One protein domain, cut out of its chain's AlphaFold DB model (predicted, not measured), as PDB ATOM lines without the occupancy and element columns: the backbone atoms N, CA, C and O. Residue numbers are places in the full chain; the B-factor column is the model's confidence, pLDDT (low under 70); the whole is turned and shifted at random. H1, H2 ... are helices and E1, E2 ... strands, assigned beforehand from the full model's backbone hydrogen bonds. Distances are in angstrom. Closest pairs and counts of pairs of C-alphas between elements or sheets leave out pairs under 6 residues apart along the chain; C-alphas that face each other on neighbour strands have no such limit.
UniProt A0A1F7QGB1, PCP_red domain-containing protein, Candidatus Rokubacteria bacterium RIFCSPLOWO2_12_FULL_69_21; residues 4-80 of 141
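Overview. This is residues 4 to 80 of the 141 residues of the protein "PCP_red domain-containing protein" of Candidatus Rokubacteria bacterium RIFCSPLOWO2_12_FULL_69_21 (UniProt A0A1F7QGB1). A slender three-stranded sheet, E1 to E3, lies lengthwise in a long, loose model; residues 4 to 12 fold into a small loop beyond one end of the strands, and helix H1 sits beyond the other end, off the sheet. After H1 a long stretch without named elements, residues 53 to 67, leads to a second helix, H2, whose residues 70 to 80 stick out free at the far end. The printed part has 77 residues, with three named strands and then two named helices in the order E1 E2 E3 H1 H2; under half of the residues are in these elements, and the class is mixed, helices and strands. The sheet has the order E1, E2, E3 and is antiparallel throughout. The whole is loose, with a radius of gyration of the C-alphas of 16.0 A, and spans 50 by 23 by 18 A.

Along the chain. Residues 4 to 5 pair with residues 10 to 11, antiparallel, in a pairing too short to be named. E1, residues 13 to 18, begins at C-alpha 13 at (-46.968, -28.710, -20.589) and is 15.0 A long. E2 is residues 26 to 30, 13.3 A, and E3 is residues 37 to 41, 13.2 A. H1, residues 44 to 52, begins at C-alpha 44 at (-49.027, -8.211, -8.886) and measures 12.4 A. H2, residues 68 to 80, measures 18.8 A and ends at C-alpha 80 at (-57.189, 9.496, -15.310).

Arrangement. E1, E2 and E3 form a meander, each strand the antiparallel neighbour of the one before. E1 and E2 are a hairpin at 157 degrees between their directions, with N 15 and O 28 at 2.8 A and N 26 and O 18 at 2.9 A, within hydrogen-bond range. E2 and E3 are a hairpin at 164 degrees, with N 27 and O 40 at 2.8 A and N 38 and O 29 at 3.0 A, also within range. E1 and E3 are the edge strands. H1 follows E3 by a tight link of 2 residues but is not on the sheet, and it is apart from E1 and E2. H1 and H2 are close but not clearly touching: their closest C-alphas, those of Ser 52 and Thr 69, are 7.9 A apart. They run opposite ways at a steep tilt of 49 degrees. H2 is not on the sheet and is apart from E1, E2 and E3. Every O i to N i+4 pair is within hydrogen-bond range in H1, and 8 of 9 are in H2.

Size, cuts and confidence. The C-alphas farthest apart, those of Asp 9 and Gly 80, are 51.0 A apart. The printed part has no cut, and the link from H1 to H2, 15 residues, is long. The mean pLDDT of the printed part is 77.9; residues 20 to 22, residue 54, residues 56 to 69 and residues 72 to 80 are under 70.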
ATOM      1  N   LEU A   4     -42.931 -31.626 -13.394       96.00
ATOM      2  CA  LEU A   4     -43.003 -33.055 -13.711       96.00
ATOM      3  C   LEU A   4     -44.220 -33.654 -13.003       96.00
ATOM      4  O   LEU A   4     -44.412 -33.429 -11.809       96.00
ATOM      5  N   CYS A   5     -45.036 -34.422 -13.720       96.56
ATOM      6  CA  CYS A   5     -46.121 -35.171 -13.102       96.56
ATOM      7  C   CYS A   5     -45.568 -36.466 -12.501       96.56
ATOM      8  O   CYS A   5     -45.287 -37.406 -13.235       96.56
ATOM      9  N   VAL A   6     -45.450 -36.536 -11.173       97.12
ATOM     10  CA  VAL A   6     -44.852 -37.692 -10.475       97.12
ATOM     11  C   VAL A   6     -45.608 -38.999 -10.743       97.12
ATOM     12  O   VAL A   6     -44.990 -40.045 -10.886       97.12
ATOM     13  N   GLY A   7     -46.940 -38.952 -10.862       96.25
ATOM     14  CA  GLY A   7     -47.751 -40.153 -11.099       96.25
ATOM     15  C   GLY A   7     -47.616 -40.754 -12.503       96.25
ATOM     16  O   GLY A   7     -47.967 -41.913 -12.696       96.25
ATOM     17  N   CYS A   8     -47.131 -39.984 -13.480       96.38
ATOM     18  CA  CYS A   8     -46.975 -40.429 -14.870       96.38
ATOM     19  C   CYS A   8     -45.531 -40.353 -15.376       96.38
ATOM     20  O   CYS A   8     -45.298 -40.709 -16.524       96.38
ATOM     21  N   ASP A   9     -44.609 -39.855 -14.551       96.81
ATOM     22  CA  ASP A   9     -43.212 -39.564 -14.896       96.81
ATOM     23  C   ASP A   9     -43.042 -38.749 -16.196       96.81
ATOM     24  O   ASP A   9     -42.107 -38.935 -16.966       96.81
ATOM     25  N   GLU A  10     -43.970 -37.820 -16.452       95.94
ATOM     26  CA  GLU A  10     -44.028 -37.060 -17.707       95.94
ATOM     27  C   GLU A  10     -43.947 -35.547 -17.436       95.94
ATOM     28  O   GLU A  10     -44.649 -35.037 -16.544       95.94
ATOM     29  N   PRO A  11     -43.129 -34.783 -18.190       95.62
ATOM     30  CA  PRO A  11     -43.070 -33.333 -18.063       95.62
ATOM     31  C   PRO A  11     -44.418 -32.685 -18.393       95.62
ATOM     32  O   PRO A  11     -45.016 -32.894 -19.449       95.62
ATOM     33  N   MET A  12     -44.887 -31.830 -17.489       95.88
ATOM     34  CA  MET A  12     -46.115 -31.067 -17.677       95.88
ATOM     35  C   MET A  12     -45.912 -29.973 -18.731       95.88
ATOM     36  O   MET A  12     -44.861 -29.330 -18.806       95.88
ATOM     37  N   ARG A  13     -46.952 -29.729 -19.532       94.12
ATOM     38  CA  ARG A  13     -46.968 -28.710 -20.589       94.12
ATOM     39  C   ARG A  13     -47.803 -27.515 -20.159       94.12
ATOM     40  O   ARG A  13     -48.778 -27.677 -19.430       94.12
ATOM     41  N   VAL A  14     -47.448 -26.326 -20.637       93.56
ATOM     42  CA  VAL A  14     -48.281 -25.129 -20.450       93.56
ATOM     43  C   VAL A  14     -49.609 -25.339 -21.179       93.56
ATOM     44  O   VAL A  14     -49.623 -25.711 -22.352       93.56
ATOM     45  N   ARG A  15     -50.714 -25.147 -20.461       93.06
ATOM     46  CA  ARG A  15     -52.091 -25.265 -20.954       93.06
ATOM     47  C   ARG A  15     -52.691 -23.897 -21.251       93.06
ATOM     48  O   ARG A  15     -53.254 -23.724 -22.324       93.06
ATOM     49  N   SER A  16     -52.539 -22.943 -20.335       89.50
ATOM     50  CA  SER A  16     -52.995 -21.564 -20.514       89.50
ATOM     51  C   SER A  16     -52.035 -20.578 -19.855       89.50
ATOM     52  O   SER A  16     -51.297 -20.918 -18.926       89.50
ATOM     53  N   VAL A  17     -52.042 -19.357 -20.384       89.50
ATOM     54  CA  VAL A  17     -51.452 -18.172 -19.767       89.50
ATOM     55  C   VAL A  17     -52.540 -17.107 -19.797       89.50
ATOM     56  O   VAL A  17     -53.039 -16.784 -20.872       89.50
ATOM     57  N   GLU A  18     -52.926 -16.611 -18.631       85.69
ATOM     58  CA  GLU A  18     -54.033 -15.672 -18.445       85.69
ATOM     59  C   GLU A  18     -53.538 -14.416 -17.714       85.69
ATOM     60  O   GLU A  18     -52.622 -14.480 -16.890       85.69
ATOM     61  N   GLY A  19     -54.157 -13.273 -18.011       74.31
ATOM     62  CA  GLY A  19     -53.793 -11.971 -17.449       74.31
ATOM     63  C   GLY A  19     -52.861 -11.124 -18.336       74.31
ATOM     64  O   GLY A  19     -52.521 -11.540 -19.447       74.31
ATOM     65  N   PRO A  20     -52.463  -9.911 -17.889       67.31
ATOM     66  CA  PRO A  20     -52.392  -9.463 -16.498       67.31
ATOM     67  C   PRO A  20     -53.632  -8.681 -16.033       67.31
ATOM     68  O   PRO A  20     -53.588  -7.461 -15.873       67.31
ATOM     69  N   GLU A  21     -54.746  -9.367 -15.789       61.69
ATOM     70  CA  GLU A  21     -55.900  -8.748 -15.137       61.69
ATOM     71  C   GLU A  21     -55.526  -8.452 -13.676       61.69
ATOM     72  O   GLU A  21     -54.949  -9.298 -12.992       61.69
ATOM     73  N   GLN A  22     -55.759  -7.215 -13.222       63.09
ATOM     74  CA  GLN A  22     -55.371  -6.721 -11.885       63.09
ATOM     75  C   GLN A  22     -53.856  -6.782 -11.587       63.09
ATOM     76  O   GLN A  22     -53.427  -6.694 -10.438       63.09
ATOM     77  N   GLY A  23     -53.023  -6.911 -12.623       71.38
ATOM     78  CA  GLY A  23     -51.567  -6.909 -12.493       71.38
ATOM     79  C   GLY A  23     -50.930  -8.269 -12.202       71.38
ATOM     80  O   GLY A  23     -49.709  -8.321 -12.168       71.38
ATOM     81  N   SER A  24     -51.686  -9.360 -12.053       82.81
ATOM     82  CA  SER A  24     -51.143 -10.722 -11.879       82.81
ATOM     83  C   SER A  24     -51.242 -11.561 -13.151       82.81
ATOM     84  O   SER A  24     -52.216 -11.449 -13.888       82.81
ATOM     85  N   VAL A  25     -50.277 -12.449 -13.386       88.38
ATOM     86  CA  VAL A  25     -50.288 -13.437 -14.475       88.38
ATOM     87  C   VAL A  25     -50.525 -14.824 -13.888       88.38
ATOM     88  O   VAL A  25     -49.883 -15.220 -12.915       88.38
ATOM     89  N   SER A  26     -51.428 -15.577 -14.503       90.56
ATOM     90  CA  SER A  26     -51.701 -16.975 -14.175       90.56
ATOM     91  C   SER A  26     -51.135 -17.878 -15.271       90.56
ATOM     92  O   SER A  26     -51.352 -17.629 -16.457       90.56
ATOM     93  N   VAL A  27     -50.389 -18.920 -14.903       92.25
ATOM     94  CA  VAL A  27     -49.857 -19.921 -15.841       92.25
ATOM     95  C   VAL A  27     -50.273 -21.311 -15.393       92.25
ATOM     96  O   VAL A  27     -49.770 -21.823 -14.391       92.25
ATOM     97  N   THR A  28     -51.130 -21.956 -16.179       94.00
ATOM     98  CA  THR A  28     -51.591 -23.320 -15.911       94.00
ATOM     99  C   THR A  28     -50.708 -24.328 -16.632       94.00
ATOM    100  O   THR A  28     -50.528 -24.266 -17.849       94.00
ATOM    101  N   PHE A  29     -50.195 -25.308 -15.898       95.25
ATOM    102  CA  PHE A  29     -49.482 -26.470 -16.413       95.25
ATOM    103  C   PHE A  29     -50.373 -27.702 -16.294       95.25
ATOM    104  O   PHE A  29     -51.097 -27.859 -15.315       95.25
ATOM    105  N   GLY A  30     -50.292 -28.613 -17.261       95.69
ATOM    106  CA  GLY A  30     -51.035 -29.866 -17.236       95.69
ATOM    107  C   GLY A  30     -50.207 -31.052 -17.710       95.69
ATOM    108  O   GLY A  30     -49.447 -30.943 -18.675       95.69
ATOM    109  N   CYS A  31     -50.392 -32.201 -17.065       97.19
ATOM    110  CA  CYS A  31     -49.907 -33.477 -17.578       97.19
ATOM    111  C   CYS A  31     -50.658 -33.831 -18.875       97.19
ATOM    112  O   CYS A  31     -51.869 -33.612 -18.995       97.19
ATOM    113  N   SER A  32     -49.947 -34.356 -19.871       94.94
ATOM    114  CA  SER A  32     -50.534 -34.853 -21.123       94.94
ATOM    115  C   SER A  32     -51.212 -36.214 -20.969       94.94
ATOM    116  O   SER A  32     -52.055 -36.544 -21.796       94.94
ATOM    117  N   VAL A  33     -50.859 -36.978 -19.931       96.75
ATOM    118  CA  VAL A  33     -51.298 -38.367 -19.736       96.75
ATOM    119  C   VAL A  33     -52.539 -38.438 -18.846       96.75
ATOM    120  O   VAL A  33     -53.601 -38.840 -19.303       96.75
ATOM    121  N   CYS A  34     -52.433 -38.011 -17.585       96.31
ATOM    122  CA  CYS A  34     -53.529 -38.115 -16.609       96.31
ATOM    123  C   CYS A  34     -54.366 -36.836 -16.464       96.31
ATOM    124  O   CYS A  34     -55.343 -36.818 -15.724       96.31
ATOM    125  N   GLY A  35     -53.964 -35.742 -17.117       93.19
ATOM    126  CA  GLY A  35     -54.679 -34.468 -17.059       93.19
ATOM    127  C   GLY A  35     -54.522 -33.679 -15.754       93.19
ATOM    128  O   GLY A  35     -55.118 -32.615 -15.662       93.19
ATOM    129  N   HIS A  36     -53.719 -34.134 -14.782       95.75
ATOM    130  CA  HIS A  36     -53.429 -33.377 -13.555       95.75
ATOM    131  C   HIS A  36     -52.914 -31.964 -13.874       95.75
ATOM    132  O   HIS A  36     -52.097 -31.808 -14.789       95.75
ATOM    133  N   GLN A  37     -53.371 -30.957 -13.123       96.00
ATOM    134  CA  GLN A  37     -53.070 -29.547 -13.376       96.00
ATOM    135  C   GLN A  37     -52.542 -28.834 -12.134       96.00
ATOM    136  O   GLN A  37     -52.944 -29.128 -11.012       96.00
ATOM    137  N   VAL A  38     -51.671 -27.857 -12.371       94.25
ATOM    138  CA  VAL A  38     -51.164 -26.915 -11.369       94.25
ATOM    139  C   VAL A  38     -51.151 -25.533 -12.010       94.25
ATOM    140  O   VAL A  38     -50.695 -25.402 -13.146       94.25
ATOM    141  N   SER A  39     -51.625 -24.508 -11.300       93.56
ATOM    142  CA  SER A  39     -51.565 -23.121 -11.767       93.56
ATOM    143  C   SER A  39     -50.649 -22.278 -10.885       93.56
ATOM    144  O   SER A  39     -50.685 -22.374  -9.658       93.56
ATOM    145  N   LEU A  40     -49.802 -21.477 -11.527       90.62
ATOM    146  CA  LEU A  40     -48.953 -20.475 -10.896       90.62
ATOM    147  C   LEU A  40     -49.626 -19.113 -11.037       90.62
ATOM    148  O   LEU A  40     -49.728 -18.618 -12.154       90.62
ATOM    149  N   LEU A  41     -50.001 -18.492  -9.922       90.12
ATOM    150  CA  LEU A  41     -50.456 -17.104  -9.888       90.12
ATOM    151  C   LEU A  41     -49.315 -16.213  -9.396       90.12
ATOM    152  O   LEU A  41     -48.833 -16.385  -8.276       90.12
ATOM    153  N   THR A  42     -48.857 -15.282 -10.230       88.69
ATOM    154  CA  THR A  42     -47.791 -14.351  -9.850       88.69
ATOM    155  C   THR A  42     -48.322 -13.234  -8.957       88.69
ATOM    156  O   THR A  42     -49.471 -12.806  -9.066       88.69
ATOM    157  N   ASN A  43     -47.458 -12.716  -8.084       90.94
ATOM    158  CA  ASN A  43     -47.773 -11.523  -7.306       90.94
ATOM    159  C   ASN A  43     -47.887 -10.300  -8.249       90.94
ATOM    160  O   ASN A  43     -47.011 -10.123  -9.108       90.94
ATOM    161  N   PRO A  44     -48.908  -9.434  -8.098       85.00
ATOM    162  CA  PRO A  44     -49.027  -8.211  -8.886       85.00
ATOM    163  C   PRO A  44     -47.780  -7.315  -8.869       85.00
ATOM    164  O   PRO A  44     -47.338  -6.856  -9.922       85.00
ATOM    165  N   ALA A  45     -47.157  -7.120  -7.701       84.00
ATOM    166  CA  ALA A  45     -45.978  -6.260  -7.564       84.00
ATOM    167  C   ALA A  45     -44.758  -6.817  -8.322       84.00
ATOM    168  O   ALA A  45     -44.029  -6.079  -8.984       84.00
ATOM    169  N   GLU A  46     -44.566  -8.138  -8.278       85.06
ATOM    170  CA  GLU A  46     -43.488  -8.820  -9.003       85.06
ATOM    171  C   GLU A  46     -43.715  -8.759 -10.519       85.06
ATOM    172  O   GLU A  46     -42.799  -8.470 -11.289       85.06
ATOM    173  N   THR A  47     -44.962  -8.952 -10.952       83.00
ATOM    174  CA  THR A  47     -45.345  -8.907 -12.370       83.00
ATOM    175  C   THR A  47     -45.127  -7.515 -12.962       83.00
ATOM    176  O   THR A  47     -44.591  -7.392 -14.065       83.00
ATOM    177  N   GLN A  48     -45.492  -6.455 -12.234       78.12
ATOM    178  CA  GLN A  48     -45.249  -5.075 -12.662       78.12
ATOM    179  C   GLN A  48     -43.753  -4.759 -12.771       78.12
ATOM    180  O   GLN A  48     -43.322  -4.182 -13.773       78.12
ATOM    181  N   LEU A  49     -42.948  -5.191 -11.794       80.81
ATOM    182  CA  LEU A  49     -41.499  -5.000 -11.826       80.81
ATOM    183  C   LEU A  49     -40.878  -5.654 -13.067       80.81
ATOM    184  O   LEU A  49     -40.169  -4.989 -13.820       80.81
ATOM    185  N   VAL A  50     -41.182  -6.924 -13.339       82.06
ATOM    186  CA  VAL A  50     -40.618  -7.640 -14.498       82.06
ATOM    187  C   VAL A  50     -41.071  -7.025 -15.831       82.06
ATOM    188  O   VAL A  50     -40.276  -6.949 -16.771       82.06
ATOM    189  N   ARG A  51     -42.304  -6.502 -15.910       75.88
ATOM    190  CA  ARG A  51     -42.783  -5.750 -17.083       75.88
ATOM    191  C   ARG A  51     -42.023  -4.440 -17.290       75.88
ATOM    192  O   ARG A  51     -41.675  -4.135 -18.429       75.88
ATOM    193  N   SER A  52     -41.710  -3.698 -16.222       72.25
ATOM    194  CA  SER A  52     -40.906  -2.465 -16.311       72.25
ATOM    195  C   SER A  52     -39.489  -2.714 -16.841       72.25
ATOM    196  O   SER A  52     -38.919  -1.865 -17.523       72.25
ATOM    197  N   LEU A  53     -38.955  -3.918 -16.609       77.94
ATOM    198  CA  LEU A  53     -37.668  -4.372 -17.140       77.94
ATOM    199  C   LEU A  53     -37.744  -4.813 -18.617       77.94
ATOM    200  O   LEU A  53     -36.735  -5.223 -19.186       77.94
ATOM    201  N   GLY A  54     -38.922  -4.746 -19.252       67.00
ATOM    202  CA  GLY A  54     -39.129  -5.095 -20.663       67.00
ATOM    203  C   GLY A  54     -39.073  -6.598 -20.957       67.00
ATOM    204  O   GLY A  54     -39.022  -7.003 -22.121       67.00
ATOM    205  N   VAL A  55     -39.081  -7.440 -19.921       75.31
ATOM    206  CA  VAL A  55     -39.029  -8.897 -20.057       75.31
ATOM    207  C   VAL A  55     -40.438  -9.428 -20.318       75.31
ATOM    208  O   VAL A  55     -41.367  -9.203 -19.544       75.31
ATOM    209  N   LYS A  56     -40.608 -10.159 -21.423       65.75
ATOM    210  CA  LYS A  56     -41.891 -10.773 -21.788       65.75
ATOM    211  C   LYS A  56     -42.160 -12.006 -20.923       65.75
ATOM    212  O   LYS A  56     -41.445 -13.003 -21.025       65.75
ATOM    213  N   ILE A  57     -43.216 -11.955 -20.116       65.75
ATOM    214  CA  ILE A  57     -43.761 -13.116 -19.402       65.75
ATOM    215  C   ILE A  57     -44.877 -13.714 -20.271       65.75
ATOM    216  O   ILE A  57     -45.876 -13.049 -20.519       65.75
ATOM    217  N   GLY A  58     -44.709 -14.957 -20.733       58.22
ATOM    218  CA  GLY A  58     -45.692 -15.651 -21.583       58.22
ATOM    219  C   GLY A  58     -45.382 -15.561 -23.085       58.22
ATOM    220  O   GLY A  58     -45.000 -14.517 -23.609       58.22
ATOM    221  N   GLY A  59     -45.466 -16.704 -23.773       53.59
ATOM    222  CA  GLY A  59     -44.968 -16.902 -25.138       53.59
ATOM    223  C   GLY A  59     -45.832 -16.307 -26.260       53.59
ATOM    224  O   GLY A  59     -47.048 -16.213 -26.153       53.59
ATOM    225  N   SER A  60     -45.133 -15.954 -27.348       43.62
ATOM    226  CA  SER A  60     -45.587 -15.464 -28.666       43.62
ATOM    227  C   SER A  60     -46.499 -14.232 -28.696       43.62
ATOM    228  O   SER A  60     -47.461 -14.181 -29.454       43.62
ATOM    229  N   GLY A  61     -46.146 -13.187 -27.952       46.78
ATOM    230  CA  GLY A  61     -46.587 -11.828 -28.275       46.78
ATOM    231  C   GLY A  61     -45.661 -11.201 -29.320       46.78
ATOM    232  O   GLY A  61     -44.436 -11.228 -29.131       46.78
ATOM    233  N   ALA A  62     -46.237 -10.642 -30.392       49.94
ATOM    234  CA  ALA A  62     -45.579  -9.846 -31.437       49.94
ATOM    235  C   ALA A  62     -44.456  -8.937 -30.879       49.94
ATOM    236  O   ALA A  62     -44.494  -8.561 -29.699       49.94
ATOM    237  N   PRO A  63     -43.408  -8.604 -31.665       49.25
ATOM    238  CA  PRO A  63     -42.371  -7.681 -31.203       49.25
ATOM    239  C   PRO A  63     -43.039  -6.437 -30.621       49.25
ATOM    240  O   PRO A  63     -43.988  -5.918 -31.209       49.25
ATOM    241  N   ALA A  64     -42.600  -6.030 -29.425       52.50
ATOM    242  CA  ALA A  64     -43.131  -4.835 -28.792       52.50
ATOM    243  C   ALA A  64     -42.975  -3.699 -29.806       52.50
ATOM    244  O   ALA A  64     -41.863  -3.433 -30.270       52.50
ATOM    245  N   GLY A  65     -44.096  -3.115 -30.231       62.22
ATOM    246  CA  GLY A  65     -44.055  -1.995 -31.159       62.22
ATOM    247  C   GLY A  65     -43.206  -0.873 -30.553       62.22
ATOM    248  O   GLY A  65     -43.111  -0.778 -29.327       62.22
ATOM    249  N   PRO A  66     -42.590  -0.002 -31.367       61.91
ATOM    250  CA  PRO A  66     -41.822   1.121 -30.842       61.91
ATOM    251  C   PRO A  66     -42.648   1.867 -29.794       61.91
ATOM    252  O   PRO A  66     -43.804   2.188 -30.075       61.91
ATOM    253  N   LEU A  67     -42.077   2.123 -28.613       68.88
ATOM    254  CA  LEU A  67     -42.736   2.863 -27.528       68.88
ATOM    255  C   LEU A  67     -43.959   2.153 -26.901       68.88
ATOM    256  O   LEU A  67     -44.856   2.825 -26.408       68.88
ATOM    257  N   GLU A  68     -44.025   0.817 -26.900       66.44
ATOM    258  CA  GLU A  68     -45.128   0.051 -26.276       66.44
ATOM    259  C   GLU A  68     -45.335   0.398 -24.790       66.44
ATOM    260  O   GLU A  68     -46.457   0.679 -24.382       66.44
ATOM    261  N   THR A  69     -44.251   0.521 -24.022       69.06
ATOM    262  CA  THR A  69     -44.280   0.946 -22.609       69.06
ATOM    263  C   THR A  69     -44.828   2.361 -22.426       69.06
ATOM    264  O   THR A  69     -45.557   2.639 -21.482       69.06
ATOM    265  N   VAL A  70     -44.518   3.266 -23.357       71.69
ATOM    266  CA  VAL A  70     -45.069   4.629 -23.359       71.69
ATOM    267  C   VAL A  70     -46.542   4.604 -23.754       71.69
ATOM    268  O   VAL A  70     -47.329   5.356 -23.194       71.69
ATOM    269  N   ARG A  71     -46.943   3.735 -24.691       70.31
ATOM    270  CA  ARG A  71     -48.344   3.569 -25.103       70.31
ATOM    271  C   ARG A  71     -49.208   2.990 -23.989       70.31
ATOM    272  O   ARG A  71     -50.322   3.468 -23.817       70.31
ATOM    273  N   THR A  72     -48.711   2.006 -23.244       65.12
ATOM    274  CA  THR A  72     -49.408   1.433 -22.084       65.12
ATOM    275  C   THR A  72     -49.491   2.437 -20.941       65.12
ATOM    276  O   THR A  72     -50.588   2.672 -20.450       65.12
ATOM    277  N   ALA A  73     -48.403   3.148 -20.626       69.31
ATOM    278  CA  ALA A  73     -48.440   4.242 -19.654       69.31
ATOM    279  C   ALA A  73     -49.414   5.369 -20.062       69.31
ATOM    280  O   ALA A  73     -50.138   5.888 -19.219       69.31
ATOM    281  N   LEU A  74     -49.494   5.732 -21.352       63.38
ATOM    282  CA  LEU A  74     -50.488   6.698 -21.848       63.38
ATOM    283  C   LEU A  74     -51.922   6.151 -21.840       63.38
ATOM    284  O   LEU A  74     -52.859   6.938 -21.740       63.38
ATOM    285  N   ALA A  75     -52.113   4.838 -21.994       59.25
ATOM    286  CA  ALA A  75     -53.424   4.202 -21.905       59.25
ATOM    287  C   ALA A  75     -53.927   4.191 -20.454       59.25
ATOM    288  O   ALA A  75     -55.062   4.586 -20.215       59.25
ATOM    289  N   GLU A  76     -53.057   3.867 -19.494       51.84
ATOM    290  CA  GLU A  76     -53.344   3.963 -18.055       51.84
ATOM    291  C   GLU A  76     -53.542   5.427 -17.618       51.84
ATOM    292  O   GLU A  76     -54.433   5.729 -16.830       51.84
ATOM    293  N   GLN A  77     -52.788   6.382 -18.184       49.53
ATOM    294  CA  GLN A  77     -53.035   7.812 -17.955       49.53
ATOM    295  C   GLN A  77     -54.305   8.333 -18.637       49.53
ATOM    296  O   GLN A  77     -54.872   9.314 -18.168       49.53
ATOM    297  N   ARG A  78     -54.792   7.714 -19.717       47.78
ATOM    298  CA  ARG A  78     -56.064   8.096 -20.353       47.78
ATOM    299  C   ARG A  78     -57.269   7.813 -19.462       47.78
ATOM    300  O   ARG A  78     -58.229   8.569 -19.547       47.78
ATOM    301  N   GLU A  79     -57.187   6.808 -18.594       42.31
ATOM    302  CA  GLU A  79     -58.221   6.528 -17.592       42.31
ATOM    303  C   GLU A  79     -58.213   7.528 -16.418       42.31
ATOM    304  O   GLU A  79     -59.127   7.500 -15.605       42.31
ATOM    305  N   GLY A  80     -57.237   8.448 -16.343       42.78
ATOM    306  CA  GLY A  80     -57.189   9.496 -15.310       42.78
ATOM    307  C   GLY A  80     -56.860  10.921 -15.779       42.78
ATOM    308  O   GLY A  80     -56.724  11.808 -14.940       42.78
TER     309      GLY A  80